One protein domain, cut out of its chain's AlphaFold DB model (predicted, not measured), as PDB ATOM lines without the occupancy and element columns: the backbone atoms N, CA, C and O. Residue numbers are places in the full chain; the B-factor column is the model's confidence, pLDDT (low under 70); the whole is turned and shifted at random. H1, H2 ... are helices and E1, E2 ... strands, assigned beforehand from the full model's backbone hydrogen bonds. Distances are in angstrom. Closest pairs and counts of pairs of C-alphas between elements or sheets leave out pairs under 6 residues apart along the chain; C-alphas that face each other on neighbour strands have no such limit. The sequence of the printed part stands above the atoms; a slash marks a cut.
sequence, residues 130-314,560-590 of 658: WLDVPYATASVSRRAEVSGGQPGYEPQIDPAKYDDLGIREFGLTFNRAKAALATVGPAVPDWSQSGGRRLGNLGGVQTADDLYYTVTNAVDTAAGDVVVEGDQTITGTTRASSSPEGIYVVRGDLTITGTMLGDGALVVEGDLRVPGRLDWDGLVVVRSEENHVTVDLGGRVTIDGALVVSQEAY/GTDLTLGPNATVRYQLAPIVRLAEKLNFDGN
ATOM      1  N   TRP A 130      21.643   9.722  10.646       91.62
ATOM      2  CA  TRP A 130      22.726   8.738  10.602       91.62
ATOM      3  C   TRP A 130      23.387   8.721   9.224       91.62
ATOM      4  O   TRP A 130      22.765   8.347   8.235       91.62
ATOM      5  N   LEU A 131      24.652   9.137   9.152       90.38
ATOM      6  CA  LEU A 131      25.448   9.155   7.923       90.38
ATOM      7  C   LEU A 131      26.510   8.043   7.953       90.38
ATOM      8  O   LEU A 131      27.538   8.205   8.608       90.38
ATOM      9  N   ASP A 132      26.296   6.945   7.224       89.19
ATOM     10  CA  ASP A 132      27.280   5.875   6.967       89.19
ATOM     11  C   ASP A 132      27.852   6.033   5.555       89.19
ATOM     12  O   ASP A 132      27.445   5.371   4.590       89.19
ATOM     13  N   VAL A 133      28.762   6.993   5.411       87.81
ATOM     14  CA  VAL A 133      29.236   7.469   4.109       87.81
ATOM     15  C   VAL A 133      30.758   7.647   4.126       87.81
ATOM     16  O   VAL A 133      31.323   8.034   5.151       87.81
ATOM     17  N   PRO A 134      31.456   7.408   3.004       83.12
ATOM     18  CA  PRO A 134      32.914   7.507   2.935       83.12
ATOM     19  C   PRO A 134      33.427   8.947   3.063       83.12
ATOM     20  O   PRO A 134      34.558   9.183   3.473       83.12
ATOM     21  N   TYR A 135      32.618   9.936   2.699       85.94
ATOM     22  CA  TYR A 135      32.906  11.353   2.884       85.94
ATOM     23  C   TYR A 135      31.584  12.112   2.909       85.94
ATOM     24  O   TYR A 135      30.638  11.699   2.246       85.94
ATOM     25  N   ALA A 136      31.509  13.215   3.652       88.38
ATOM     26  CA  ALA A 136      30.328  14.068   3.649       88.38
ATOM     27  C   ALA A 136      30.707  15.546   3.645       88.38
ATOM     28  O   ALA A 136      31.558  15.992   4.430       88.38
ATOM     29  N   THR A 137      30.007  16.322   2.827       89.50
ATOM     30  CA  THR A 137      29.856  17.759   3.024       89.50
ATOM     31  C   THR A 137      28.427  18.057   3.456       89.50
ATOM     32  O   THR A 137      27.500  17.306   3.158       89.50
ATOM     33  N   ALA A 138      28.250  19.134   4.219       91.00
ATOM     34  CA  ALA A 138      26.915  19.584   4.566       91.00
ATOM     35  C   ALA A 138      26.793  21.100   4.429       91.00
ATOM     36  O   ALA A 138      27.684  21.852   4.835       91.00
ATOM     37  N   SER A 139      25.666  21.531   3.876       93.50
ATOM     38  CA  SER A 139      25.230  22.920   3.797       93.50
ATOM     39  C   SER A 139      23.944  23.056   4.596       93.50
ATOM     40  O   SER A 139      22.895  22.541   4.216       93.50
ATOM     41  N   VAL A 140      24.030  23.722   5.741       92.44
ATOM     42  CA  VAL A 140      22.938  23.760   6.711       92.44
ATOM     43  C   VAL A 140      22.524  25.204   6.950       92.44
ATOM     44  O   VAL A 140      23.316  26.046   7.382       92.44
ATOM     45  N   SER A 141      21.264  25.513   6.653       95.19
ATOM     46  CA  SER A 141      20.674  26.804   6.989       95.19
ATOM     47  C   SER A 141      20.537  26.951   8.501       95.19
ATOM     48  O   SER A 141      20.050  26.048   9.164       95.19
ATOM     49  N   ARG A 142      20.813  28.140   9.049       90.81
ATOM     50  CA  ARG A 142      20.602  28.445  10.483       90.81
ATOM     51  C   ARG A 142      19.148  28.320  10.959       90.81
ATOM     52  O   ARG A 142      18.890  28.482  12.146       90.81
ATOM     53  N   ARG A 143      18.198  28.180  10.030       92.75
ATOM     54  CA  ARG A 143      16.773  27.967  10.323       92.75
ATOM     55  C   ARG A 143      16.336  26.513  10.161       92.75
ATOM     56  O   ARG A 143      15.193  26.223  10.484       92.75
ATOM     57  N   ALA A 144      17.205  25.645   9.638       94.25
ATOM     58  CA  ALA A 144      16.942  24.218   9.693       94.25
ATOM     59  C   ALA A 144      16.955  23.761  11.157       94.25
ATOM     60  O   ALA A 144      17.574  24.400  12.011       94.25
ATOM     61  N   GLU A 145      16.278  22.657  11.430       93.50
ATOM     62  CA  GLU A 145      16.186  22.064  12.756       93.50
ATOM     63  C   GLU A 145      16.565  20.587  12.673       93.50
ATOM     64  O   GLU A 145      15.993  19.841  11.877       93.50
ATOM     65  N   VAL A 146      17.518  20.170  13.505       90.25
ATOM     66  CA  VAL A 146      17.810  18.757  13.757       90.25
ATOM     67  C   VAL A 146      17.743  18.549  15.263       90.25
ATOM     68  O   VAL A 146      18.606  19.026  16.004       90.25
ATOM     69  N   SER A 147      16.671  17.916  15.729       88.12
ATOM     70  CA  SER A 147      16.303  17.896  17.146       88.12
ATOM     71  C   SER A 147      15.670  16.568  17.558       88.12
ATOM     72  O   SER A 147      15.496  15.674  16.735       88.12
ATOM     73  N   GLY A 148      15.317  16.447  18.839       76.50
ATOM     74  CA  GLY A 148      14.698  15.250  19.407       76.50
ATOM     75  C   GLY A 148      15.712  14.246  19.961       76.50
ATOM     76  O   GLY A 148      16.907  14.341  19.692       76.50
ATOM     77  N   GLY A 149      15.205  13.297  20.751       67.81
ATOM     78  CA  GLY A 149      15.999  12.253  21.403       67.81
ATOM     79  C   GLY A 149      16.512  12.620  22.796       67.81
ATOM     80  O   GLY A 149      16.717  13.788  23.129       67.81
ATOM     81  N   GLN A 150      16.693  11.597  23.633       66.75
ATOM     82  CA  GLN A 150      17.393  11.719  24.916       66.75
ATOM     83  C   GLN A 150      18.890  12.014  24.664       66.75
ATOM     84  O   GLN A 150      19.387  11.753  23.565       66.75
ATOM     85  N   PRO A 151      19.651  12.528  25.647       65.25
ATOM     86  CA  PRO A 151      21.110  12.597  25.536       65.25
ATOM     87  C   PRO A 151      21.695  11.239  25.103       65.25
ATOM     88  O   PRO A 151      21.398  10.215  25.723       65.25
ATOM     89  N   GLY A 152      22.501  11.223  24.040       65.50
ATOM     90  CA  GLY A 152      22.986  10.003  23.378       65.50
ATOM     91  C   GLY A 152      22.303   9.656  22.045       65.50
ATOM     92  O   GLY A 152      22.754   8.728  21.376       65.50
ATOM     93  N   TYR A 153      21.252  10.383  21.650       72.75
ATOM     94  CA  TYR A 153      20.558  10.254  20.358       72.75
ATOM     95  C   TYR A 153      20.877  11.431  19.413       72.75
ATOM     96  O   TYR A 153      20.016  11.919  18.688       72.75
ATOM     97  N   GLU A 154      22.107  11.948  19.436       81.75
ATOM     98  CA  GLU A 154      22.546  13.049  18.570       81.75
ATOM     99  C   GLU A 154      22.749  12.607  17.104       81.75
ATOM    100  O   GLU A 154      22.887  11.411  16.837       81.75
ATOM    101  N   PRO A 155      22.823  13.549  16.134       84.25
ATOM    102  CA  PRO A 155      23.247  13.237  14.770       84.25
ATOM    103  C   PRO A 155      24.561  12.450  14.741       84.25
ATOM    104  O   PRO A 155      25.541  12.836  15.384       84.25
ATOM    105  N   GLN A 156      24.596  11.388  13.947       81.25
ATOM    106  CA  GLN A 156      25.718  10.469  13.842       81.25
ATOM    107  C   GLN A 156      26.345  10.517  12.453       81.25
ATOM    108  O   GLN A 156      25.668  10.528  11.426       81.25
ATOM    109  N   ILE A 157      27.674  10.511  12.437       82.19
ATOM    110  CA  ILE A 157      28.480  10.256  11.246       82.19
ATOM    111  C   ILE A 157      29.348   9.058  11.597       82.19
ATOM    112  O   ILE A 157      30.152   9.166  12.521       82.19
ATOM    113  N   ASP A 158      29.155   7.948  10.894       77.06
ATOM    114  CA  ASP A 158      29.816   6.667  11.122       77.06
ATOM    115  C   ASP A 158      31.161   6.625  10.362       77.06
ATOM    116  O   ASP A 158      31.190   6.423   9.145       77.06
ATOM    117  N   PRO A 159      32.310   6.843  11.034       70.88
ATOM    118  CA  PRO A 159      33.619   6.652  10.437       70.88
ATOM    119  C   PRO A 159      34.001   5.185  10.239       70.88
ATOM    120  O   PRO A 159      35.050   4.964   9.657       70.88
ATOM    121  N   ALA A 160      33.245   4.178  10.684       72.31
ATOM    122  CA  ALA A 160      33.642   2.784  10.476       72.31
ATOM    123  C   ALA A 160      33.778   2.490   8.983       72.31
ATOM    124  O   ALA A 160      34.804   1.977   8.571       72.31
ATOM    125  N   LYS A 161      32.841   2.941   8.138       74.00
ATOM    126  CA  LYS A 161      33.006   2.822   6.680       74.00
ATOM    127  C   LYS A 161      34.207   3.615   6.158       74.00
ATOM    128  O   LYS A 161      34.928   3.139   5.290       74.00
ATOM    129  N   TYR A 162      34.464   4.797   6.710       69.19
ATOM    130  CA  TYR A 162      35.655   5.592   6.393       69.19
ATOM    131  C   TYR A 162      36.971   4.879   6.767       69.19
ATOM    132  O   TYR A 162      37.968   4.967   6.043       69.19
ATOM    133  N   ASP A 163      36.971   4.160   7.884       71.44
ATOM    134  CA  ASP A 163      38.113   3.448   8.446       71.44
ATOM    135  C   ASP A 163      38.340   2.116   7.729       71.44
ATOM    136  O   ASP A 163      39.458   1.840   7.293       71.44
ATOM    137  N   ASP A 164      37.270   1.338   7.561       69.12
ATOM    138  CA  ASP A 164      37.233   0.041   6.892       69.12
ATOM    139  C   ASP A 164      37.728   0.176   5.459       69.12
ATOM    140  O   ASP A 164      38.556  -0.611   5.020       69.12
ATOM    141  N   LEU A 165      37.290   1.206   4.732       67.12
ATOM    142  CA  LEU A 165      37.713   1.450   3.354       67.12
ATOM    143  C   LEU A 165      39.123   2.070   3.245       67.12
ATOM    144  O   LEU A 165      39.566   2.393   2.144       67.12
ATOM    145  N   GLY A 166      39.833   2.279   4.361       65.25
ATOM    146  CA  GLY A 166      41.182   2.859   4.361       65.25
ATOM    147  C   GLY A 166      41.231   4.327   3.918       65.25
ATOM    148  O   GLY A 166      42.302   4.865   3.634       65.25
ATOM    149  N   ILE A 167      40.084   5.010   3.902       64.94
ATOM    150  CA  ILE A 167      39.911   6.373   3.370       64.94
ATOM    151  C   ILE A 167      40.577   7.405   4.292       64.94
ATOM    152  O   ILE A 167      40.891   8.514   3.860       64.94
ATOM    153  N   ARG A 168      40.921   7.023   5.534       67.50
ATOM    154  CA  ARG A 168      41.815   7.786   6.431       67.50
ATOM    155  C   ARG A 168      43.046   8.337   5.725       67.50
ATOM    156  O   ARG A 168      43.405   9.500   5.918       67.50
ATOM    157  N   GLU A 169      43.672   7.523   4.884       62.44
ATOM    158  CA  GLU A 169      44.897   7.881   4.170       62.44
ATOM    159  C   GLU A 169      44.661   9.002   3.140       62.44
ATOM    160  O   GLU A 169      45.606   9.676   2.718       62.44
ATOM    161  N   PHE A 170      43.399   9.278   2.789       64.38
ATOM    162  CA  PHE A 170      42.994  10.289   1.811       64.38
ATOM    163  C   PHE A 170      42.948  11.691   2.409       64.38
ATOM    164  O   PHE A 170      42.795  12.663   1.673       64.38
ATOM    165  N   GLY A 171      43.096  11.837   3.729       65.19
ATOM    166  CA  GLY A 171      43.055  13.142   4.393       65.19
ATOM    167  C   GLY A 171      41.726  13.879   4.194       65.19
ATOM    168  O   GLY A 171      41.672  15.107   4.300       65.19
ATOM    169  N   LEU A 172      40.663  13.145   3.866       71.56
ATOM    170  CA  LEU A 172      39.303  13.652   3.922       71.56
ATOM    171  C   LEU A 172      38.896  13.729   5.399       71.56
ATOM    172  O   LEU A 172      39.423  13.028   6.252       71.56
ATOM    173  N   THR A 173      38.026  14.660   5.763       73.31
ATOM    174  CA  THR A 173      37.539  14.735   7.146       73.31
ATOM    175  C   THR A 173      36.081  15.121   7.137       73.31
ATOM    176  O   THR A 173      35.649  15.927   6.312       73.31
ATOM    177  N   PHE A 174      35.343  14.627   8.122       80.56
ATOM    178  CA  PHE A 174      33.964  15.037   8.355       80.56
ATOM    179  C   PHE A 174      33.854  16.418   9.015       80.56
ATOM    180  O   PHE A 174      32.757  16.850   9.338       80.56
ATOM    181  N   ASN A 175      34.963  17.145   9.211       82.50
ATOM    182  CA  ASN A 175      34.981  18.408   9.955       82.50
ATOM    183  C   ASN A 175      34.027  19.456   9.373       82.50
ATOM    184  O   ASN A 175      33.401  20.187  10.132       82.50
ATOM    185  N   ARG A 176      33.885  19.518   8.041       82.75
ATOM    186  CA  ARG A 176      32.938  20.442   7.394       82.75
ATOM    187  C   ARG A 176      31.489  20.068   7.700       82.75
ATOM    188  O   ARG A 176      30.733  20.935   8.125       82.75
ATOM    189  N   ALA A 177      31.128  18.794   7.542       83.81
ATOM    190  CA  ALA A 177      29.788  18.307   7.859       83.81
ATOM    191  C   ALA A 177      29.467  18.449   9.356       83.81
ATOM    192  O   ALA A 177      28.444  19.034   9.705       83.81
ATOM    193  N   LYS A 178      30.380  18.025  10.241       85.69
ATOM    194  CA  LYS A 178      30.271  18.190  11.703       85.69
ATOM    195  C   LYS A 178      30.058  19.653  12.090       85.69
ATOM    196  O   LYS A 178      29.142  19.959  12.846       85.69
ATOM    197  N   ALA A 179      30.872  20.563  11.549       85.62
ATOM    198  CA  ALA A 179      30.762  21.990  11.839       85.62
ATOM    199  C   ALA A 179      29.435  22.588  11.349       85.62
ATOM    200  O   ALA A 179      28.870  23.429  12.039       85.62
ATOM    201  N   ALA A 180      28.933  22.164  10.186       85.75
ATOM    202  CA  ALA A 180      27.651  22.629   9.664       85.75
ATOM    203  C   ALA A 180      26.468  22.105  10.499       85.75
ATOM    204  O   ALA A 180      25.610  22.890  10.899       85.75
ATOM    205  N   LEU A 181      26.446  20.811  10.824       86.06
ATOM    206  CA  LEU A 181      25.386  20.187  11.628       86.06
ATOM    207  C   LEU A 181      25.340  20.722  13.066       86.06
ATOM    208  O   LEU A 181      24.257  20.936  13.604       86.06
ATOM    209  N   ALA A 182      26.493  21.059  13.651       85.62
ATOM    210  CA  ALA A 182      26.567  21.688  14.972       85.62
ATOM    211  C   ALA A 182      25.871  23.067  15.052       85.62
ATOM    212  O   ALA A 182      25.739  23.619  16.141       85.62
ATOM    213  N   THR A 183      25.438  23.653  13.925       84.69
ATOM    214  CA  THR A 183      24.718  24.940  13.915       84.69
ATOM    215  C   THR A 183      23.205  24.829  14.119       84.69
ATOM    216  O   THR A 183      22.575  25.858  14.365       84.69
ATOM    217  N   VAL A 184      22.621  23.628  14.022       78.94
ATOM    218  CA  VAL A 184      21.153  23.411  14.014       78.94
ATOM    219  C   VAL A 184      20.658  22.345  14.986       78.94
ATOM    220  O   VAL A 184      19.470  22.031  15.001       78.94
ATOM    221  N   GLY A 185      21.557  21.791  15.792       72.31
ATOM    222  CA  GLY A 185      21.265  20.726  16.741       72.31
ATOM    223  C   GLY A 185      22.336  20.634  17.830       72.31
ATOM    224  O   GLY A 185      23.189  21.524  17.931       72.31
ATOM    225  N   PRO A 186      22.305  19.581  18.665       68.25
ATOM    226  CA  PRO A 186      23.378  19.312  19.618       68.25
ATOM    227  C   PRO A 186      24.718  19.119  18.893       68.25
ATOM    228  O   PRO A 186      24.770  18.832  17.694       68.25
ATOM    229  N   ALA A 187      25.823  19.301  19.620       67.50
ATOM    230  CA  ALA A 187      27.148  19.066  19.061       67.50
ATOM    231  C   ALA A 187      27.230  17.626  18.535       67.50
ATOM    232  O   ALA A 187      26.978  16.692  19.290       67.50
ATOM    233  N   VAL A 188      27.593  17.461  17.259       66.94
ATOM    234  CA  VAL A 188      27.843  16.138  16.671       66.94
ATOM    235  C   VAL A 188      29.007  15.506  17.443       66.94
ATOM    236  O   VAL A 188      30.117  16.055  17.380       66.94
ATOM    237  N   PRO A 189      28.792  14.412  18.195       63.69
ATOM    238  CA  PRO A 189      29.840  13.831  19.017       63.69
ATOM    239  C   PRO A 189      31.004  13.349  18.147       63.69
ATOM    240  O   PRO A 189      30.830  12.872  17.021       63.69
ATOM    241  N   ASP A 190      32.228  13.486  18.661       58.47
ATOM    242  CA  ASP A 190      33.395  12.951  17.973       58.47
ATOM    243  C   ASP A 190      33.485  11.441  18.228       58.47
ATOM    244  O   ASP A 190      33.991  10.998  19.253       58.47
ATOM    245  N   TRP A 191      32.985  10.643  17.283       55.38
ATOM    246  CA  TRP A 191      32.944   9.172  17.361       55.38
ATOM    247  C   TRP A 191      34.331   8.501  17.443       55.38
ATOM    248  O   TRP A 191      34.429   7.284  17.567       55.38
ATOM    249  N   SER A 192      35.418   9.282  17.370       47.28
ATOM    250  CA  SER A 192      36.797   8.790  17.319       47.28
ATOM    251  C   SER A 192      37.270   8.098  18.603       47.28
ATOM    252  O   SER A 192      38.309   7.437  18.578       47.28
ATOM    253  N   GLN A 193      36.537   8.205  19.718       39.78
ATOM    254  CA  GLN A 193      36.921   7.590  20.989       39.78
ATOM    255  C   GLN A 193      35.707   7.032  21.748       39.78
ATOM    256  O   GLN A 193      34.932   7.774  22.336       39.78
ATOM    257  N   SER A 194      35.608   5.698  21.781       39.25
ATOM    258  CA  SER A 194      35.012   4.896  22.864       39.25
ATOM    259  C   SER A 194      33.598   5.266  23.343       39.25
ATOM    260  O   SER A 194      33.444   6.112  24.221       39.25
ATOM    261  N   GLY A 195      32.570   4.538  22.890       38.75
ATOM    262  CA  GLY A 195      31.249   4.690  23.509       38.75
ATOM    263  C   GLY A 195      30.094   3.820  23.028       38.75
ATOM    264  O   GLY A 195      28.967   4.237  23.226       38.75
ATOM    265  N   GLY A 196      30.344   2.641  22.445       44.66
ATOM    266  CA  GLY A 196      29.310   1.628  22.195       44.66
ATOM    267  C   GLY A 196      28.386   1.935  21.016       44.66
ATOM    268  O   GLY A 196      27.663   2.924  21.008       44.66
ATOM    269  N   ARG A 197      28.379   1.039  20.023       52.38
ATOM    270  CA  ARG A 197      27.288   0.959  19.048       52.38
ATOM    271  C   ARG A 197      25.991   0.779  19.824       52.38
ATOM    272  O   ARG A 197      25.754  -0.288  20.388       52.38
ATOM    273  N   ARG A 198      25.196   1.837  19.862       55.88
ATOM    274  CA  ARG A 198      23.854   1.835  20.408       55.88
ATOM    275  C   ARG A 198      22.887   1.274  19.359       55.88
ATOM    276  O   ARG A 198      22.181   2.011  18.691       55.88
ATOM    277  N   LEU A 199      23.035  -0.024  19.085       64.25
ATOM    278  CA  LEU A 199      22.310  -0.764  18.039       64.25
ATOM    279  C   LEU A 199      21.812  -2.123  18.562       64.25
ATOM    280  O   LEU A 199      21.476  -3.011  17.781       64.25
ATOM    281  N   GLY A 200      21.825  -2.316  19.887       59.94
ATOM    282  CA  GLY A 200      21.598  -3.620  20.518       59.94
ATOM    283  C   GLY A 200      20.228  -4.225  20.212       59.94
ATOM    284  O   GLY A 200      20.130  -5.441  20.100       59.94
ATOM    285  N   ASN A 201      19.223  -3.368  20.000       67.62
ATOM    286  CA  ASN A 201      17.812  -3.748  19.870       67.62
ATOM    287  C   ASN A 201      17.299  -3.681  18.416       67.62
ATOM    288  O   ASN A 201      16.096  -3.766  18.171       67.62
ATOM    289  N   LEU A 202      18.186  -3.506  17.427       79.94
ATOM    290  CA  LEU A 202      17.810  -3.392  16.009       79.94
ATOM    291  C   LEU A 202      17.934  -4.719  15.243       79.94
ATOM    292  O   LEU A 202      18.275  -4.721  14.060       79.94
ATOM    293  N   GLY A 203      17.725  -5.862  15.905       72.00
ATOM    294  CA  GLY A 203      17.616  -7.159  15.222       72.00
ATOM    295  C   GLY A 203      18.844  -7.558  14.388       72.00
ATOM    296  O   GLY A 203      18.712  -8.245  13.379       72.00
ATOM    297  N   GLY A 204      20.047  -7.107  14.767       72.44
ATOM    298  CA  GLY A 204      21.296  -7.381  14.040       72.44
ATOM    299  C   GLY A 204      21.750  -6.293  13.057       72.44
ATOM    300  O   GLY A 204      22.813  -6.444  12.443       72.44
ATOM    301  N   VAL A 205      21.022  -5.178  12.932       82.50
ATOM    302  CA  VAL A 205      21.503  -3.970  12.234       82.50
ATOM    303  C   VAL A 205      22.711  -3.407  12.985       82.50
ATOM    304  O   VAL A 205      22.636  -3.145  14.181       82.50
ATOM    305  N   GLN A 206      23.847  -3.221  12.303       78.25
ATOM    306  CA  GLN A 206      25.044  -2.613  12.917       78.25
ATOM    307  C   GLN A 206      25.603  -1.413  12.130       78.25
ATOM    308  O   GLN A 206      26.543  -0.763  12.588       78.25
ATOM    309  N   THR A 207      25.073  -1.161  10.937       80.94
ATOM    310  CA  THR A 207      25.453  -0.108   9.990       80.94
ATOM    311  C   THR A 207      24.197   0.368   9.260       80.94
ATOM    312  O   THR A 207      23.210  -0.370   9.180       80.94
ATOM    313  N   ALA A 208      24.224   1.580   8.704       87.19
ATOM    314  CA  ALA A 208      23.081   2.108   7.960       87.19
ATOM    315  C   ALA A 208      22.784   1.276   6.706       87.19
ATOM    316  O   ALA A 208      21.641   1.196   6.262       87.19
ATOM    317  N   ASP A 209      23.815   0.645   6.142       84.50
ATOM    318  CA  ASP A 209      23.654  -0.261   5.014       84.50
ATOM    319  C   ASP A 209      22.831  -1.492   5.418       84.50
ATOM    320  O   ASP A 209      21.893  -1.844   4.713       84.50
ATOM    321  N   ASP A 210      23.068  -2.085   6.595       81.50
ATOM    322  CA  ASP A 210      22.205  -3.184   7.064       81.50
ATOM    323  C   ASP A 210      20.776  -2.718   7.291       81.50
ATOM    324  O   ASP A 210      19.861  -3.461   6.969       81.50
ATOM    325  N   LEU A 211      20.578  -1.503   7.818       88.88
ATOM    326  CA  LEU A 211      19.235  -0.954   7.981       88.88
ATOM    327  C   LEU A 211      18.525  -0.863   6.629       88.88
ATOM    328  O   LEU A 211      17.382  -1.297   6.522       88.88
ATOM    329  N   TYR A 212      19.204  -0.347   5.599       91.25
ATOM    330  CA  TYR A 212      18.672  -0.314   4.237       91.25
ATOM    331  C   TYR A 212      18.229  -1.711   3.789       91.25
ATOM    332  O   TYR A 212      17.068  -1.879   3.421       91.25
ATOM    333  N   TYR A 213      19.091  -2.726   3.902       86.31
ATOM    334  CA  TYR A 213      18.733  -4.080   3.472       86.31
ATOM    335  C   TYR A 213      17.648  -4.725   4.339       86.31
ATOM    336  O   TYR A 213      16.794  -5.426   3.801       86.31
ATOM    337  N   THR A 214      17.629  -4.481   5.652       87.69
ATOM    338  CA  THR A 214      16.550  -4.929   6.544       87.69
ATOM    339  C   THR A 214      15.210  -4.347   6.098       87.69
ATOM    340  O   THR A 214      14.242  -5.092   5.958       87.69
ATOM    341  N   VAL A 215      15.162  -3.050   5.779       92.50
ATOM    342  CA  VAL A 215      13.950  -2.392   5.270       92.50
ATOM    343  C   VAL A 215      13.555  -2.944   3.900       92.50
ATOM    344  O   VAL A 215      12.401  -3.316   3.710       92.50
ATOM    345  N   THR A 216      14.480  -3.061   2.945       91.12
ATOM    346  CA  THR A 216      14.130  -3.552   1.600       91.12
ATOM    347  C   THR A 216      13.738  -5.028   1.577       91.12
ATOM    348  O   THR A 216      12.914  -5.418   0.755       91.12
ATOM    349  N   ASN A 217      14.300  -5.855   2.463       87.44
ATOM    350  CA  ASN A 217      13.942  -7.274   2.570       87.44
ATOM    351  C   ASN A 217      12.573  -7.482   3.234       87.44
ATOM    352  O   ASN A 217      11.944  -8.509   2.996       87.44
ATOM    353  N   ALA A 218      12.108  -6.519   4.034       91.62
ATOM    354  CA  ALA A 218      10.792  -6.539   4.671       91.62
ATOM    355  C   ALA A 218       9.653  -6.042   3.759       91.62
ATOM    356  O   ALA A 218       8.500  -5.990   4.189       91.62
ATOM    357  N   VAL A 219       9.960  -5.657   2.514       93.62
ATOM    358  CA  VAL A 219       8.964  -5.199   1.540       93.62
ATOM    359  C   VAL A 219       8.013  -6.338   1.175       93.62
ATOM    360  O   VAL A 219       8.411  -7.333   0.568       93.62
ATOM    361  N   ASP A 220       6.730  -6.135   1.450       93.31
ATOM    362  CA  ASP A 220       5.635  -7.004   1.043       93.31
ATOM    363  C   ASP A 220       4.606  -6.218   0.216       93.31
ATOM    364  O   ASP A 220       3.679  -5.576   0.719       93.31
ATOM    365  N   THR A 221       4.754  -6.298  -1.108       93.62
ATOM    366  CA  THR A 221       3.818  -5.656  -2.047       93.62
ATOM    367  C   THR A 221       2.393  -6.217  -1.969       93.62
ATOM    368  O   THR A 221       1.447  -5.528  -2.353       93.62
ATOM    369  N   ALA A 222       2.196  -7.434  -1.446       92.56
ATOM    370  CA  ALA A 222       0.863  -7.988  -1.214       92.56
ATOM    371  C   ALA A 222       0.202  -7.386   0.039       92.56
ATOM    372  O   ALA A 222      -1.027  -7.288   0.088       92.56
ATOM    373  N   ALA A 223       1.003  -6.929   1.008       90.00
ATOM    374  CA  ALA A 223       0.558  -6.175   2.182       90.00
ATOM    375  C   ALA A 223       0.385  -4.665   1.915       90.00
ATOM    376  O   ALA A 223      -0.035  -3.925   2.806       90.00
ATOM    377  N   GLY A 224       0.649  -4.207   0.686       92.94
ATOM    378  CA  GLY A 224       0.431  -2.823   0.259       92.94
ATOM    379  C   GLY A 224       1.683  -1.950   0.215       92.94
ATOM    380  O   GLY A 224       1.551  -0.748  -0.015       92.94
ATOM    381  N   ASP A 225       2.876  -2.526   0.389       96.56
ATOM    382  CA  ASP A 225       4.124  -1.806   0.133       96.56
ATOM    383  C   ASP A 225       4.284  -1.478  -1.352       96.56
ATOM    384  O   ASP A 225       3.758  -2.165  -2.235       96.56
ATOM    385  N   VAL A 226       5.039  -0.421  -1.637       97.00
ATOM    386  CA  VAL A 226       5.201   0.101  -2.992       97.00
ATOM    387  C   VAL A 226       6.670   0.083  -3.374       97.00
ATOM    388  O   VAL A 226       7.513   0.609  -2.657       97.00
ATOM    389  N   VAL A 227       6.966  -0.477  -4.546       97.12
ATOM    390  CA  VAL A 227       8.287  -0.406  -5.177       97.12
ATOM    391  C   VAL A 227       8.124   0.242  -6.541       97.12
ATOM    392  O   VAL A 227       7.301  -0.198  -7.347       97.12
ATOM    393  N   VAL A 228       8.897   1.292  -6.793       97.12
ATOM    394  CA  VAL A 228       8.915   2.010  -8.065       97.12
ATOM    395  C   VAL A 228      10.313   1.935  -8.661       97.12
ATOM    396  O   VAL A 228      11.289   2.266  -7.997       97.12
ATOM    397  N   GLU A 229      10.401   1.495  -9.913       96.62
ATOM    398  CA  GLU A 229      11.663   1.377 -10.646       96.62
ATOM    399  C   GLU A 229      12.026   2.680 -11.365       96.62
ATOM    400  O   GLU A 229      11.166   3.317 -11.984       96.62
ATOM    401  N   GLY A 230      13.315   3.018 -11.353       96.44
ATOM    402  CA  GLY A 230      13.884   4.168 -12.047       96.44
ATOM    403  C   GLY A 230      13.535   5.518 -11.422       96.44
ATOM    404  O   GLY A 230      12.752   5.617 -10.475       96.44
ATOM    405  N   ASP A 231      14.110   6.570 -11.999       98.12
ATOM    406  CA  ASP A 231      14.003   7.933 -11.484       98.12
ATOM    407  C   ASP A 231      12.555   8.431 -11.429       98.12
ATOM    408  O   ASP A 231      11.792   8.346 -12.398       98.12
ATOM    409  N   GLN A 232      12.190   9.025 -10.297       98.31
ATOM    410  CA  GLN A 232      10.862   9.550 -10.025       98.31
ATOM    411  C   GLN A 232      10.888  11.060  -9.834       98.31
ATOM    412  O   GLN A 232      11.709  11.625  -9.114       98.31
ATOM    413  N   THR A 233       9.911  11.734 -10.444       98.31
ATOM    414  CA  THR A 233       9.643  13.152 -10.189       98.31
ATOM    415  C   THR A 233       8.204  13.352  -9.731       98.31
ATOM    416  O   THR A 233       7.258  13.188 -10.501       98.31
ATOM    417  N   ILE A 234       8.030  13.780  -8.483       97.88
ATOM    418  CA  ILE A 234       6.729  14.125  -7.909       97.88
ATOM    419  C   ILE A 234       6.465  15.613  -8.143       97.88
ATOM    420  O   ILE A 234       7.173  16.465  -7.607       97.88
ATOM    421  N   THR A 235       5.447  15.941  -8.943       97.06
ATOM    422  CA  THR A 235       5.066  17.331  -9.286       97.06
ATOM    423  C   THR A 235       3.749  17.786  -8.652       97.06
ATOM    424  O   THR A 235       3.544  18.981  -8.447       97.06
ATOM    425  N   GLY A 236       2.861  16.846  -8.311       95.81
ATOM    426  CA  GLY A 236       1.593  17.091  -7.618       95.81
ATOM    427  C   GLY A 236       1.645  16.707  -6.139       95.81
ATOM    428  O   GLY A 236       2.720  16.621  -5.550       95.81
ATOM    429  N   THR A 237       0.479  16.462  -5.541       97.81
ATOM    430  CA  THR A 237       0.387  15.890  -4.191       97.81
ATOM    431  C   THR A 237       0.290  14.371  -4.280       97.81
ATOM    432  O   THR A 237      -0.677  13.852  -4.834       97.81
ATOM    433  N   THR A 238       1.246  13.677  -3.677       97.19
ATOM    434  CA  THR A 238       1.288  12.218  -3.569       97.19
ATOM    435  C   THR A 238       1.275  11.826  -2.097       97.19
ATOM    436  O   THR A 238       2.052  12.356  -1.307       97.19
ATOM    437  N   ARG A 239       0.408  10.883  -1.722       95.75
ATOM    438  CA  ARG A 239       0.523  10.165  -0.448       95.75
ATOM    439  C   ARG A 239       1.120   8.794  -0.748       95.75
ATOM    440  O   ARG A 239       0.459   7.980  -1.380       95.75
ATOM    441  N   ALA A 240       2.379   8.608  -0.370       90.75
ATOM    442  CA  ALA A 240       3.184   7.434  -0.686       90.75
ATOM    443  C   ALA A 240       2.762   6.214   0.140       90.75
ATOM    444  O   ALA A 240       2.638   5.117  -0.388       90.75
ATOM    445  N   SER A 241       2.472   6.445   1.421       86.50
ATOM    446  CA  SER A 241       1.949   5.460   2.361       86.50
ATOM    447  C   SER A 241       0.941   6.138   3.293       86.50
ATOM    448  O   SER A 241       0.991   7.350   3.515       86.50
ATOM    449  N   SER A 242      -0.016   5.365   3.795       86.00
ATOM    450  CA  SER A 242      -0.869   5.739   4.931       86.00
ATOM    451  C   SER A 242      -0.797   4.716   6.064       86.00
ATOM    452  O   SER A 242      -1.609   4.764   6.986       86.00
ATOM    453  N   SER A 243       0.085   3.725   5.927       92.81
ATOM    454  CA  SER A 243       0.316   2.696   6.928       92.81
ATOM    455  C   SER A 243       1.571   3.080   7.710       92.81
ATOM    456  O   SER A 243       2.601   3.299   7.073       92.81
ATOM    457  N   PRO A 244       1.531   3.113   9.053       92.69
ATOM    458  CA  PRO A 244       2.727   3.312   9.871       92.69
ATOM    459  C   PRO A 244       3.820   2.259   9.649       92.69
ATOM    460  O   PRO A 244       4.980   2.500   9.952       92.69
ATOM    461  N   GLU A 245       3.447   1.103   9.099       94.44
ATOM    462  CA  GLU A 245       4.347   0.008   8.732       94.44
ATOM    463  C   GLU A 245       4.638  -0.041   7.220       94.44
ATOM    464  O   GLU A 245       5.313  -0.947   6.733       94.44
ATOM    465  N   GLY A 246       4.075   0.879   6.433       96.38
ATOM    466  CA  GLY A 246       4.211   0.862   4.979       96.38
ATOM    467  C   GLY A 246       5.643   1.161   4.542       96.38
ATOM    468  O   GLY A 246       6.290   2.051   5.093       96.38
ATOM    469  N   ILE A 247       6.126   0.438   3.536       98.12
ATOM    470  CA  ILE A 247       7.438   0.670   2.926       98.12
ATOM    471  C   ILE A 247       7.237   1.167   1.493       98.12
ATOM    472  O   ILE A 247       6.549   0.540   0.685       98.12
ATOM    473  N   TYR A 248       7.840   2.311   1.176       98.19
ATOM    474  CA  TYR A 248       7.840   2.918  -0.150       98.19
ATOM    475  C   TYR A 248       9.272   2.996  -0.676       98.19
ATOM    476  O   TYR A 248      10.074   3.779  -0.177       98.19
ATOM    477  N   VAL A 249       9.595   2.198  -1.690       98.31
ATOM    478  CA  VAL A 249      10.931   2.111  -2.286       98.31
ATOM    479  C   VAL A 249      10.941   2.765  -3.662       98.31
ATOM    480  O   VAL A 249      10.124   2.431  -4.521       98.31
ATOM    481  N   VAL A 250      11.903   3.651  -3.892       98.31
ATOM    482  CA  VAL A 250      12.257   4.184  -5.209       98.31
ATOM    483  C   VAL A 250      13.626   3.635  -5.596       98.31
ATOM    484  O   VAL A 250      14.625   3.969  -4.962       98.31
ATOM    485  N   ARG A 251      13.680   2.792  -6.631       96.38
ATOM    486  CA  ARG A 251      14.924   2.249  -7.195       96.38
ATOM    487  C   ARG A 251      15.502   3.192  -8.252       96.38
ATOM    488  O   ARG A 251      15.450   2.903  -9.447       96.38
ATOM    489  N   GLY A 252      15.970   4.350  -7.803       96.50
ATOM    490  CA  GLY A 252      16.516   5.430  -8.624       96.50
ATOM    491  C   GLY A 252      16.436   6.773  -7.899       96.50
ATOM    492  O   GLY A 252      16.104   6.831  -6.710       96.50
ATOM    493  N   ASP A 253      16.690   7.859  -8.625       98.38
ATOM    494  CA  ASP A 253      16.619   9.210  -8.065       98.38
ATOM    495  C   ASP A 253      15.175   9.595  -7.708       98.38
ATOM    496  O   ASP A 253      14.240   9.364  -8.475       98.38
ATOM    497  N   LEU A 254      14.979  10.278  -6.579       98.69
ATOM    498  CA  LEU A 254      13.692  10.850  -6.188       98.69
ATOM    499  C   LEU A 254      13.772  12.376  -6.125       98.69
ATOM    500  O   LEU A 254      14.403  12.957  -5.242       98.69
ATOM    501  N   THR A 255      13.046  13.041  -7.025       98.81
ATOM    502  CA  THR A 255      12.877  14.498  -7.018       98.81
ATOM    503  C   THR A 255      11.442  14.894  -6.669       98.81
ATOM    504  O   THR A 255      10.497  14.592  -7.393       98.81
ATOM    505  N   ILE A 256      11.251  15.648  -5.590       98.75
ATOM    506  CA  ILE A 256       9.938  16.104  -5.119       98.75
ATOM    507  C   ILE A 256       9.823  17.612  -5.338       98.75
ATOM    508  O   ILE A 256      10.270  18.411  -4.522       98.75
ATOM    509  N   THR A 257       9.195  18.012  -6.443       98.38
ATOM    510  CA  THR A 257       8.850  19.419  -6.747       98.38
ATOM    511  C   THR A 257       7.453  19.809  -6.257       98.38
ATOM    512  O   THR A 257       7.194  20.987  -6.016       98.38
ATOM    513  N   GLY A 258       6.566  18.823  -6.083       98.31
ATOM    514  CA  GLY A 258       5.220  18.966  -5.533       98.31
ATOM    515  C   GLY A 258       5.173  18.758  -4.018       98.31
ATOM    516  O   GLY A 258       5.908  19.389  -3.264       98.31
ATOM    517  N   THR A 259       4.275  17.891  -3.554       98.50
ATOM    518  CA  THR A 259       4.146  17.489  -2.145       98.50
ATOM    519  C   THR A 259       4.113  15.972  -2.039       98.50
ATOM    520  O   THR A 259       3.282  15.334  -2.679       98.50
ATOM    521  N   MET A 260       4.965  15.401  -1.198       98.25
ATOM    522  CA  MET A 260       4.929  13.989  -0.835       98.25
ATOM    523  C   MET A 260       4.638  13.859   0.657       98.25
ATOM    524  O   MET A 260       5.264  14.532   1.472       98.25
ATOM    525  N   LEU A 261       3.655  13.027   0.989       98.19
ATOM    526  CA  LEU A 261       3.262  12.694   2.355       98.19
ATOM    527  C   LEU A 261       3.422  11.189   2.552       98.19
ATOM    528  O   LEU A 261       3.066  10.431   1.645       98.19
ATOM    529  N   GLY A 262       3.861  10.741   3.718       97.38
ATOM    530  CA  GLY A 262       3.840   9.317   4.021       97.38
ATOM    531  C   GLY A 262       4.151   8.985   5.467       97.38
ATOM    532  O   GLY A 262       4.663   9.815   6.210       97.38
ATOM    533  N   ASP A 263       3.808   7.751   5.811       97.25
ATOM    534  CA  ASP A 263       4.038   7.122   7.104       97.25
ATOM    535  C   ASP A 263       4.869   5.840   6.865       97.25
ATOM    536  O   ASP A 263       4.750   5.222   5.797       97.25
ATOM    537  N   GLY A 264       5.693   5.434   7.830       97.31
ATOM    538  CA  GLY A 264       6.525   4.228   7.749       97.31
ATOM    539  C   GLY A 264       7.913   4.487   7.160       97.31
ATOM    540  O   GLY A 264       8.605   5.407   7.592       97.31
ATOM    541  N   ALA A 265       8.367   3.673   6.205       98.31
ATOM    542  CA  ALA A 265       9.713   3.778   5.634       98.31
ATOM    543  C   ALA A 265       9.702   4.267   4.175       98.31
ATOM    544  O   ALA A 265       9.083   3.650   3.310       98.31
ATOM    545  N   LEU A 266      10.424   5.350   3.885       98.56
ATOM    546  CA  LEU A 266      10.766   5.796   2.534       98.56
ATOM    547  C   LEU A 266      12.196   5.366   2.227       98.56
ATOM    548  O   LEU A 266      13.117   5.785   2.921       98.56
ATOM    549  N   VAL A 267      12.394   4.586   1.172       98.56
ATOM    550  CA  VAL A 267      13.714   4.167   0.696       98.56
ATOM    551  C   VAL A 267      13.972   4.761  -0.683       98.56
ATOM    552  O   VAL A 267      13.135   4.635  -1.575       98.56
ATOM    553  N   VAL A 268      15.130   5.386  -0.871       98.56
ATOM    554  CA  VAL A 268      15.577   5.947  -2.153       98.56
ATOM    555  C   VAL A 268      16.938   5.358  -2.501       98.56
ATOM    556  O   VAL A 268      17.905   5.578  -1.774       98.56
ATOM    557  N   GLU A 269      17.016   4.610  -3.601       96.44
ATOM    558  CA  GLU A 269      18.257   4.035  -4.134       96.44
ATOM    559  C   GLU A 269      18.912   4.983  -5.153       96.44
ATOM    560  O   GLU A 269      18.972   4.689  -6.346       96.44
ATOM    561  N   GLY A 270      19.349   6.149  -4.689       96.00
ATOM    562  CA  GLY A 270      19.875   7.218  -5.531       96.00
ATOM    563  C   GLY A 270      19.858   8.551  -4.797       96.00
ATOM    564  O   GLY A 270      19.897   8.597  -3.564       96.00
ATOM    565  N   ASP A 271      19.768   9.642  -5.546       98.12
ATOM    566  CA  ASP A 271      19.694  10.981  -4.979       98.12
ATOM    567  C   ASP A 271      18.283  11.317  -4.490       98.12
ATOM    568  O   ASP A 271      17.282  11.070  -5.165       98.12
ATOM    569  N   LEU A 272      18.201  11.989  -3.341       98.69
ATOM    570  CA  LEU A 272      16.963  12.563  -2.823       98.69
ATOM    571  C   LEU A 272      17.019  14.084  -2.941       98.69
ATOM    572  O   LEU A 272      17.814  14.741  -2.273       98.69
ATOM    573  N   ARG A 273      16.133  14.667  -3.751       98.81
ATOM    574  CA  ARG A 273      16.024  16.121  -3.936       98.81
ATOM    575  C   ARG A 273      14.610  16.592  -3.638       98.81
ATOM    576  O   ARG A 273      13.651  16.159  -4.271       98.81
ATOM    577  N   VAL A 274      14.460  17.533  -2.715       98.69
ATOM    578  CA  VAL A 274      13.162  18.038  -2.253       98.69
ATOM    579  C   VAL A 274      13.083  19.558  -2.405       98.69
ATOM    580  O   VAL A 274      13.061  20.279  -1.410       98.69
ATOM    581  N   PRO A 275      13.012  20.095  -3.638       98.06
ATOM    582  CA  PRO A 275      12.717  21.514  -3.849       98.06
ATOM    583  C   PRO A 275      11.279  21.907  -3.445       98.06
ATOM    584  O   PRO A 275      11.012  23.080  -3.185       98.06
ATOM    585  N   GLY A 276      10.352  20.946  -3.409       98.44
ATOM    586  CA  GLY A 276       8.950  21.099  -3.019       98.44
ATOM    587  C   GLY A 276       8.714  20.861  -1.525       98.44
ATOM    588  O   GLY A 276       9.327  21.513  -0.676       98.44
ATOM    589  N   ARG A 277       7.783  19.955  -1.198       98.56
ATOM    590  CA  ARG A 277       7.442  19.574   0.180       98.56
ATOM    591  C   ARG A 277       7.519  18.065   0.414       98.56
ATOM    592  O   ARG A 277       6.924  17.308  -0.347       98.56
ATOM    593  N   LEU A 278       8.152  17.663   1.509       98.69
ATOM    594  CA  LEU A 278       8.122  16.302   2.050       98.69
ATOM    595  C   LEU A 278       7.667  16.377   3.508       98.69
ATOM    596  O   LEU A 278       8.319  17.051   4.297       98.69
ATOM    597  N   ASP A 279       6.575  15.703   3.858       98.44
ATOM    598  CA  ASP A 279       6.253  15.414   5.258       98.44
ATOM    599  C   ASP A 279       6.249  13.894   5.441       98.44
ATOM    600  O   ASP A 279       5.469  13.197   4.785       98.44
ATOM    601  N   TRP A 280       7.129  13.387   6.298       98.38
ATOM    602  CA  TRP A 280       7.298  11.960   6.531       98.38
ATOM    603  C   TRP A 280       7.274  11.638   8.024       98.38
ATOM    604  O   TRP A 280       8.006  12.262   8.791       98.38
ATOM    605  N   ASP A 281       6.454  10.665   8.417       97.62
ATOM    606  CA  ASP A 281       6.365  10.133   9.780       97.62
ATOM    607  C   ASP A 281       6.975   8.719   9.818       97.62
ATOM    608  O   ASP A 281       6.331   7.739   9.437       97.62
ATOM    609  N   GLY A 282       8.250   8.614  10.198       96.25
ATOM    610  CA  GLY A 282       9.012   7.362  10.218       96.25
ATOM    611  C   GLY A 282      10.440   7.480   9.679       96.25
ATOM    612  O   GLY A 282      11.141   8.469   9.897       96.25
ATOM    613  N   LEU A 283      10.902   6.433   8.995       97.38
ATOM    614  CA  LEU A 283      12.268   6.329   8.480       97.38
ATOM    615  C   LEU A 283      12.369   6.855   7.048       97.38
ATOM    616  O   LEU A 283      11.609   6.444   6.177       97.38
ATOM    617  N   VAL A 284      13.366   7.693   6.778       98.50
ATOM    618  CA  VAL A 284      13.798   8.031   5.418       98.50
ATOM    619  C   VAL A 284      15.208   7.491   5.225       98.50
ATOM    620  O   VAL A 284      16.143   7.954   5.870       98.50
ATOM    621  N   VAL A 285      15.365   6.513   4.341       98.31
ATOM    622  CA  VAL A 285      16.633   5.856   4.029       98.31
ATOM    623  C   VAL A 285      17.043   6.232   2.612       98.31
ATOM    624  O   VAL A 285      16.367   5.889   1.647       98.31
ATOM    625  N   VAL A 286      18.168   6.921   2.476       98.38
ATOM    626  CA  VAL A 286      18.788   7.206   1.182       98.38
ATOM    627  C   VAL A 286      20.025   6.340   1.054       98.38
ATOM    628  O   VAL A 286      20.891   6.351   1.931       98.38
ATOM    629  N   ARG A 287      20.108   5.567  -0.022       94.38
ATOM    630  CA  ARG A 287      21.208   4.642  -0.243       94.38
ATOM    631  C   ARG A 287      21.716   4.724  -1.673       94.38
ATOM    632  O   ARG A 287      20.932   4.629  -2.599       94.38
ATOM    633  N   SER A 288      23.025   4.831  -1.874       91.31
ATOM    634  CA  SER A 288      23.608   4.835  -3.224       91.31
ATOM    635  C   SER A 288      24.874   3.985  -3.311       91.31
ATOM    636  O   SER A 288      25.652   3.921  -2.362       91.31
ATOM    637  N   GLU A 289      25.077   3.337  -4.457       85.31
ATOM    638  CA  GLU A 289      26.336   2.674  -4.850       85.31
ATOM    639  C   GLU A 289      27.205   3.529  -5.771       85.31
ATOM    640  O   GLU A 289      28.288   3.100  -6.192       85.31
ATOM    641  N   GLU A 290      26.702   4.706  -6.134       85.50
ATOM    642  CA  GLU A 290      27.433   5.651  -6.946       85.50
ATOM    643  C   GLU A 290      28.526   6.334  -6.126       85.50
ATOM    644  O   GLU A 290      28.493   6.422  -4.892       85.50
ATOM    645  N   ASN A 291      29.514   6.871  -6.842       83.88
ATOM    646  CA  ASN A 291      30.626   7.576  -6.216       83.88
ATOM    647  C   ASN A 291      30.166   8.802  -5.425       83.88
ATOM    648  O   ASN A 291      30.856   9.220  -4.495       83.88
ATOM    649  N   HIS A 292      28.992   9.339  -5.748       89.62
ATOM    650  CA  HIS A 292      28.392  10.491  -5.101       89.62
ATOM    651  C   HIS A 292      26.912  10.254  -4.815       89.62
ATOM    652  O   HIS A 292      26.263   9.500  -5.532       89.62
ATOM    653  N   VAL A 293      26.405  10.883  -3.759       94.62
ATOM    654  CA  VAL A 293      24.970  10.954  -3.485       94.62
ATOM    655  C   VAL A 293      24.596  12.348  -2.995       94.62
ATOM    656  O   VAL A 293      25.269  12.944  -2.148       94.62
ATOM    657  N   THR A 294      23.498  12.870  -3.522       97.06
ATOM    658  CA  THR A 294      22.914  14.151  -3.135       97.06
ATOM    659  C   THR A 294      21.687  13.918  -2.268       97.06
ATOM    660  O   THR A 294      20.714  13.301  -2.700       97.06
ATOM    661  N   VAL A 295      21.695  14.491  -1.065       98.31
ATOM    662  CA  VAL A 295      20.513  14.602  -0.205       98.31
ATOM    663  C   VAL A 295      20.199  16.082  -0.026       98.31
ATOM    664  O   VAL A 295      20.726  16.752   0.862       98.31
ATOM    665  N   ASP A 296      19.359  16.616  -0.907       98.44
ATOM    666  CA  ASP A 296      18.951  18.018  -0.915       98.44
ATOM    667  C   ASP A 296      17.553  18.194  -0.315       98.44
ATOM    668  O   ASP A 296      16.536  18.002  -0.979       98.44
ATOM    669  N   LEU A 297      17.501  18.618   0.947       98.31
ATOM    670  CA  LEU A 297      16.283  18.994   1.666       98.31
ATOM    671  C   LEU A 297      16.081  20.520   1.640       98.31
ATOM    672  O   LEU A 297      15.789  21.148   2.661       98.31
ATOM    673  N   GLY A 298      16.293  21.153   0.483       96.50
ATOM    674  CA  GLY A 298      16.234  22.607   0.308       96.50
ATOM    675  C   GLY A 298      14.837  23.237   0.432       96.50
ATOM    676  O   GLY A 298      14.729  24.427   0.746       96.50
ATOM    677  N   GLY A 299      13.776  22.464   0.193       97.38
ATOM    678  CA  GLY A 299      12.375  22.892   0.235       97.38
ATOM    679  C   GLY A 299      11.772  22.938   1.644       97.38
ATOM    680  O   GLY A 299      12.413  23.344   2.615       97.38
ATOM    681  N   ARG A 300      10.486  22.583   1.759       98.44
ATOM    682  CA  ARG A 300       9.791  22.418   3.049       98.44
ATOM    683  C   ARG A 300       9.803  20.944   3.429       98.44
ATOM    684  O   ARG A 300       9.042  20.173   2.856       98.44
ATOM    685  N   VAL A 301      10.634  20.569   4.389       98.75
ATOM    686  CA  VAL A 301      10.809  19.167   4.769       98.75
ATOM    687  C   VAL A 301      10.519  18.997   6.248       98.75
ATOM    688  O   VAL A 301      11.097  19.705   7.062       98.75
ATOM    689  N   THR A 302       9.658  18.045   6.577       98.50
ATOM    690  CA  THR A 302       9.454  17.549   7.936       98.50
ATOM    691  C   THR A 302       9.673  16.044   7.912       98.50
ATOM    692  O   THR A 302       8.987  15.341   7.175       98.50
ATOM    693  N   ILE A 303      10.627  15.559   8.698       98.25
ATOM    694  CA  ILE A 303      10.816  14.137   8.985       98.25
ATOM    695  C   ILE A 303      10.658  13.988  10.497       98.25
ATOM    696  O   ILE A 303      11.518  14.453  11.244       98.25
ATOM    697  N   ASP A 304       9.551  13.400  10.937       96.56
ATOM    698  CA  ASP A 304       9.325  13.000  12.326       96.56
ATOM    699  C   ASP A 304       9.716  11.514  12.439       96.56
ATOM    700  O   ASP A 304       9.003  10.630  11.980       96.56
ATOM    701  N   GLY A 305      10.917  11.238  12.945       94.62
ATOM    702  CA  GLY A 305      11.569   9.927  12.887       94.62
ATOM    703  C   GLY A 305      13.067  10.077  12.628       94.62
ATOM    704  O   GLY A 305      13.740  10.797  13.364       94.62
ATOM    705  N   ALA A 306      13.615   9.436  11.593       94.69
ATOM    706  CA  ALA A 306      15.048   9.537  11.304       94.69
ATOM    707  C   ALA A 306      15.381   9.589   9.811       94.69
ATOM    708  O   ALA A 306      14.748   8.925   8.988       94.69
ATOM    709  N   LEU A 307      16.427  10.352   9.482       97.00
ATOM    710  CA  LEU A 307      17.076  10.346   8.175       97.00
ATOM    711  C   LEU A 307      18.350   9.507   8.241       97.00
ATOM    712  O   LEU A 307      19.287   9.822   8.972       97.00
ATOM    713  N   VAL A 308      18.410   8.469   7.424       96.12
ATOM    714  CA  VAL A 308      19.560   7.580   7.320       96.12
ATOM    715  C   VAL A 308      20.120   7.675   5.913       96.12
ATOM    716  O   VAL A 308      19.390   7.524   4.938       96.12
ATOM    717  N   VAL A 309      21.418   7.930   5.798       95.75
ATOM    718  CA  VAL A 309      22.115   7.987   4.516       95.75
ATOM    719  C   VAL A 309      23.244   6.971   4.538       95.75
ATOM    720  O   VAL A 309      24.177   7.090   5.333       95.75
ATOM    721  N   SER A 310      23.161   5.976   3.661       92.31
ATOM    722  CA  SER A 310      24.235   5.018   3.410       92.31
ATOM    723  C   SER A 310      24.785   5.258   2.017       92.31
ATOM    724  O   SER A 310      24.048   5.323   1.042       92.31
ATOM    725  N   GLN A 311      26.096   5.358   1.885       89.25
ATOM    726  CA  GLN A 311      26.706   5.396   0.566       89.25
ATOM    727  C   GLN A 311      27.804   4.366   0.479       89.25
ATOM    728  O   GLN A 311      28.677   4.308   1.342       89.25
ATOM    729  N   GLU A 312      27.789   3.600  -0.594       82.25
ATOM    730  CA  GLU A 312      28.845   2.679  -0.938       82.25
ATOM    731  C   GLU A 312      29.600   3.165  -2.176       82.25
ATOM    732  O   GLU A 312      29.362   2.713  -3.297       82.25
ATOM    733  N   ALA A 313      30.538   4.086  -1.964       76.56
ATOM    734  CA  ALA A 313      31.434   4.540  -3.019       76.56
ATOM    735  C   ALA A 313      32.761   3.783  -2.972       76.56
ATOM    736  O   ALA A 313      33.325   3.539  -1.904       76.56
ATOM    737  N   TYR A 314      33.281   3.466  -4.153       72.88
ATOM    738  CA  TYR A 314      34.554   2.785  -4.312       72.88
ATOM    739  C   TYR A 314      35.586   3.881  -4.569       72.88
ATOM    740  O   TYR A 314      35.548   4.498  -5.639       72.88
ATOM    741  N   GLY A 560      31.494  11.044  -2.191       88.50
ATOM    742  CA  GLY A 560      30.860  11.149  -0.888       88.50
ATOM    743  C   GLY A 560      29.424  11.652  -0.995       88.50
ATOM    744  O   GLY A 560      28.774  11.529  -2.028       88.50
ATOM    745  N   THR A 561      28.937  12.227   0.092       92.31
ATOM    746  CA  THR A 561      27.564  12.702   0.230       92.31
ATOM    747  C   THR A 561      27.528  14.214   0.376       92.31
ATOM    748  O   THR A 561      28.223  14.767   1.232       92.31
ATOM    749  N   ASP A 562      26.663  14.874  -0.388       93.69
ATOM    750  CA  ASP A 562      26.311  16.273  -0.161       93.69
ATOM    751  C   ASP A 562      24.944  16.360   0.519       93.69
ATOM    752  O   ASP A 562      23.909  16.079  -0.086       93.69
ATOM    753  N   LEU A 563      24.940  16.766   1.791       95.88
ATOM    754  CA  LEU A 563      23.722  16.975   2.574       95.88
ATOM    755  C   LEU A 563      23.359  18.461   2.614       95.88
ATOM    756  O   LEU A 563      24.082  19.274   3.192       95.88
ATOM    757  N   THR A 564      22.208  18.833   2.069       97.25
ATOM    758  CA  THR A 564      21.677  20.198   2.175       97.25
ATOM    759  C   THR A 564      20.433  20.222   3.051       97.25
ATOM    760  O   THR A 564      19.458  19.536   2.765       97.25
ATOM    761  N   LEU A 565      20.443  21.047   4.100       97.12
ATOM    762  CA  LEU A 565      19.281  21.321   4.949       97.12
ATOM    763  C   LEU A 565      18.827  22.770   4.743       97.12
ATOM    764  O   LEU A 565      19.480  23.724   5.189       97.12
ATOM    765  N   GLY A 566      17.708  22.935   4.037       97.19
ATOM    766  CA  GLY A 566      17.110  24.231   3.738       97.19
ATOM    767  C   GLY A 566      16.545  24.944   4.973       97.19
ATOM    768  O   GLY A 566      16.419  24.367   6.049       97.19
ATOM    769  N   PRO A 567      16.154  26.225   4.857       97.19
ATOM    770  CA  PRO A 567      15.630  27.008   5.980       97.19
ATOM    771  C   PRO A 567      14.300  26.509   6.563       97.19
ATOM    772  O   PRO A 567      13.888  27.046   7.583       97.19
ATOM    773  N   ASN A 568      13.625  25.561   5.908       97.44
ATOM    774  CA  ASN A 568      12.386  24.942   6.380       97.44
ATOM    775  C   ASN A 568      12.520  23.410   6.453       97.44
ATOM    776  O   ASN A 568      11.524  22.712   6.276       97.44
ATOM    777  N   ALA A 569      13.746  22.905   6.608       97.69
ATOM    778  CA  ALA A 569      14.002  21.494   6.846       97.69
ATOM    779  C   ALA A 569      14.022  21.228   8.354       97.69
ATOM    780  O   ALA A 569      14.812  21.832   9.081       97.69
ATOM    781  N   THR A 570      13.171  20.313   8.798       97.19
ATOM    782  CA  THR A 570      13.085  19.824  10.169       97.19
ATOM    783  C   THR A 570      13.239  18.310  10.142       97.19
ATOM    784  O   THR A 570      12.439  17.617   9.518       97.19
ATOM    785  N   VAL A 571      14.258  17.804  10.830       95.81
ATOM    786  CA  VAL A 571      14.427  16.378  11.122       95.81
ATOM    787  C   VAL A 571      14.347  16.224  12.632       95.81
ATOM    788  O   VAL A 571      15.253  16.636  13.358       95.81
ATOM    789  N   ARG A 572      13.223  15.701  13.113       93.94
ATOM    790  CA  ARG A 572      12.937  15.545  14.534       93.94
ATOM    791  C   ARG A 572      12.929  14.069  14.879       93.94
ATOM    792  O   ARG A 572      12.052  13.343  14.431       93.94
ATOM    793  N   TYR A 573      13.853  13.658  15.735       91.00
ATOM    794  CA  TYR A 573      13.851  12.314  16.274       91.00
ATOM    795  C   TYR A 573      12.611  12.079  17.128       91.00
ATOM    796  O   TYR A 573      12.424  12.718  18.170       91.00
ATOM    797  N   GLN A 574      11.787  11.148  16.666       89.00
ATOM    798  CA  GLN A 574      10.686  10.553  17.405       89.00
ATOM    799  C   GLN A 574      10.862   9.042  17.324       89.00
ATOM    800  O   GLN A 574      11.081   8.503  16.237       89.00
ATOM    801  N   LEU A 575      10.807   8.372  18.472       85.94
ATOM    802  CA  LEU A 575      11.019   6.932  18.532       85.94
ATOM    803  C   LEU A 575       9.743   6.184  18.151       85.94
ATOM    804  O   LEU A 575       9.813   5.208  17.409       85.94
ATOM    805  N   ALA A 576       8.590   6.704  18.569       88.94
ATOM    806  CA  ALA A 576       7.264   6.225  18.206       88.94
ATOM    807  C   ALA A 576       7.112   5.771  16.732       88.94
ATOM    808  O   ALA A 576       6.847   4.590  16.488       88.94
ATOM    809  N   PRO A 577       7.382   6.616  15.719       91.75
ATOM    810  CA  PRO A 577       7.287   6.221  14.310       91.75
ATOM    811  C   PRO A 577       8.228   5.089  13.885       91.75
ATOM    812  O   PRO A 577       7.902   4.323  12.983       91.75
ATOM    813  N   ILE A 578       9.384   4.960  14.539       90.69
ATOM    814  CA  ILE A 578      10.372   3.911  14.264       90.69
ATOM    815  C   ILE A 578       9.945   2.595  14.929       90.69
ATOM    816  O   ILE A 578      10.040   1.533  14.319       90.69
ATOM    817  N   VAL A 579       9.408   2.654  16.151       89.94
ATOM    818  CA  VAL A 579       8.897   1.485  16.888       89.94
ATOM    819  C   VAL A 579       7.711   0.850  16.172       89.94
ATOM    820  O   VAL A 579       7.586  -0.371  16.184       89.94
ATOM    821  N   ARG A 580       6.881   1.634  15.477       91.56
ATOM    822  CA  ARG A 580       5.801   1.083  14.641       91.56
ATOM    823  C   ARG A 580       6.315   0.193  13.509       91.56
ATOM    824  O   ARG A 580       5.609  -0.715  13.100       91.56
ATOM    825  N   LEU A 581       7.553   0.385  13.056       92.19
ATOM    826  CA  LEU A 581       8.201  -0.499  12.086       92.19
ATOM    827  C   LEU A 581       8.844  -1.738  12.737       92.19
ATOM    828  O   LEU A 581       9.284  -2.623  12.010       92.19
ATOM    829  N   ALA A 582       8.909  -1.829  14.072       90.38
ATOM    830  CA  ALA A 582       9.694  -2.844  14.774       90.38
ATOM    831  C   ALA A 582       9.278  -4.274  14.427       90.38
ATOM    832  O   ALA A 582      10.138  -5.083  14.099       90.38
ATOM    833  N   GLU A 583       7.979  -4.581  14.443       89.12
ATOM    834  CA  GLU A 583       7.494  -5.928  14.123       89.12
ATOM    835  C   GLU A 583       7.848  -6.309  12.681       89.12
ATOM    836  O   GLU A 583       8.410  -7.375  12.430       89.12
ATOM    837  N   LYS A 584       7.607  -5.394  11.736       92.38
ATOM    838  CA  LYS A 584       7.879  -5.618  10.314       92.38
ATOM    839  C   LYS A 584       9.369  -5.740   9.997       92.38
ATOM    840  O   LYS A 584       9.754  -6.545   9.154       92.38
ATOM    841  N   LEU A 585      10.203  -4.947  10.664       90.31
ATOM    842  CA  LEU A 585      11.656  -4.950  10.494       90.31
ATOM    843  C   LEU A 585      12.364  -5.949  11.419       90.31
ATOM    844  O   LEU A 585      13.588  -6.055  11.371       90.31
ATOM    845  N   ASN A 586      11.605  -6.684  12.239       88.31
ATOM    846  CA  ASN A 586      12.115  -7.596  13.258       88.31
ATOM    847  C   ASN A 586      13.142  -6.917  14.195       88.31
ATOM    848  O   ASN A 586      14.200  -7.471  14.496       88.31
ATOM    849  N   PHE A 587      12.843  -5.691  14.624       88.88
ATOM    850  CA  PHE A 587      13.541  -5.035  15.728       88.88
ATOM    851  C   PHE A 587      12.959  -5.521  17.052       88.88
ATOM    852  O   PHE A 587      11.764  -5.796  17.145       88.88
ATOM    853  N   ASP A 588      13.779  -5.547  18.100       79.38
ATOM    854  CA  ASP A 588      13.343  -5.992  19.429       79.38
ATOM    855  C   ASP A 588      12.365  -4.993  20.087       79.38
ATOM    856  O   ASP A 588      11.725  -5.309  21.088       79.38
ATOM    857  N   GLY A 589      12.181  -3.809  19.485       81.12
ATOM    858  CA  GLY A 589      11.229  -2.801  19.942       81.12
ATOM    859  C   GLY A 589      11.703  -2.064  21.193       81.12
ATOM    860  O   GLY A 589      12.894  -2.029  21.506       81.12
ATOM    861  N   ASN A 590      10.751  -1.448  21.895       81.75
ATOM    862  CA  ASN A 590      10.968  -0.980  23.263       81.75
ATOM    863  C   ASN A 590      10.769  -2.147  24.231       81.75
ATOM    864  O   ASN A 590       9.790  -2.886  24.099       81.75
TER     865      ASN A 590
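Overview. This is residues 130 to 314 and 560 to 590 of the 658 residues of an uncharacterized protein of Rubrivirga marina (UniProt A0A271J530). The chain winds in stacked turns, a solenoid of parallel strands with three walls: E9, E10 and E12 bend from one wall to the next, and E2, E13, E11, E8 and E5 belong to the third. H4 packs over one wall, H5 packs near the bends of E9, E10 and E12, and H3 covers E2 at one end. Printed are 216 residues with six named helices and fourteen named strands, in the order E1 to E3, H1 to H4, E4 to E14, H5 and H6. The class is mixed, helices and strands; the whole is compact, with a radius of gyration of the C-alphas of 16.1 A and spans of 45 by 36 by 34 A.

Arrangement. Start at E1, residues 130 to 132, parallel to E12, residues 300 to 311, with N 130 and O 307 within hydrogen-bond range at 2.9 A. E2, E13 and E11, residues 136 to 140, 560 to 565 and 292 to 297, form a parallel sheet in that order; see N 137 and O 561, 2.9 A, and N 295 and O 562, 2.9 A. E3, residues 145 to 148, is parallel to E14, residues 568 to 573: N 145 and O 569, 2.9 A. H1, residues 159 to 164, only grazes the branched sheet of E1, E3, E4, E6, E7, E9, E10, E12 and E14; C-alphas 132 and 161 are closest to E1, 6.5 A. H2, residues 167 to 170, is close to H1 but not clearly touching, C-alphas 162 and 168 being closest at 6.5 A. H3, residues 175 to 181, is only just at the level of E2's sheet, height 3.8 A. H4, residues 208 to 217, is on the branched sheet at a height of 8.2 A; its closest C-alphas to E12 are 208 and 310, 5.5 A. H5, residues 576 to 579, is on the same face; its C-alpha 577 is 4.6 A from C-alpha 282, the closest pair with E10, residues 277 to 288. The branched sheet and E2's sheet form a sandwich, two sheets face to face, 9.9 A centre to centre where they face. In H1, H3 and H4 every O i to N i+4 pair is within hydrogen-bond range; H2, H5 and H6, residues 582 to 585, are too short for one.

Along the chain. Find C-alpha 130 at (22.726, 8.738, 10.602), where E1 begins. E4, E5, E6, E7 and E8 are residues 226 to 229, 232 to 234, 237 to 239, 247 to 251 and 254 to 256. E9, residues 259 to 268, bends by 120 degrees at residue 264; E10, 22.1 A long, by 112 degrees at 281; E12, 24.1 A long, by 100 degrees at 304. H6 ends at C-alpha 585, (11.656, -4.950, 10.494).

Size, cuts and confidence. The C-alphas of Gly 171 and Ala 222 are the farthest apart, 47.5 A. Residues 315 to 559 are not printed; C-alphas 314 and 560 are 9.8 A apart across the cut. Of the links printed whole, H3 to H4, residues 182 to 207, is long. Mean pLDDT of the printed part is 87.0; it is under 70 at residues 149 to 152, 162, 164 to 171 and 186 to 201.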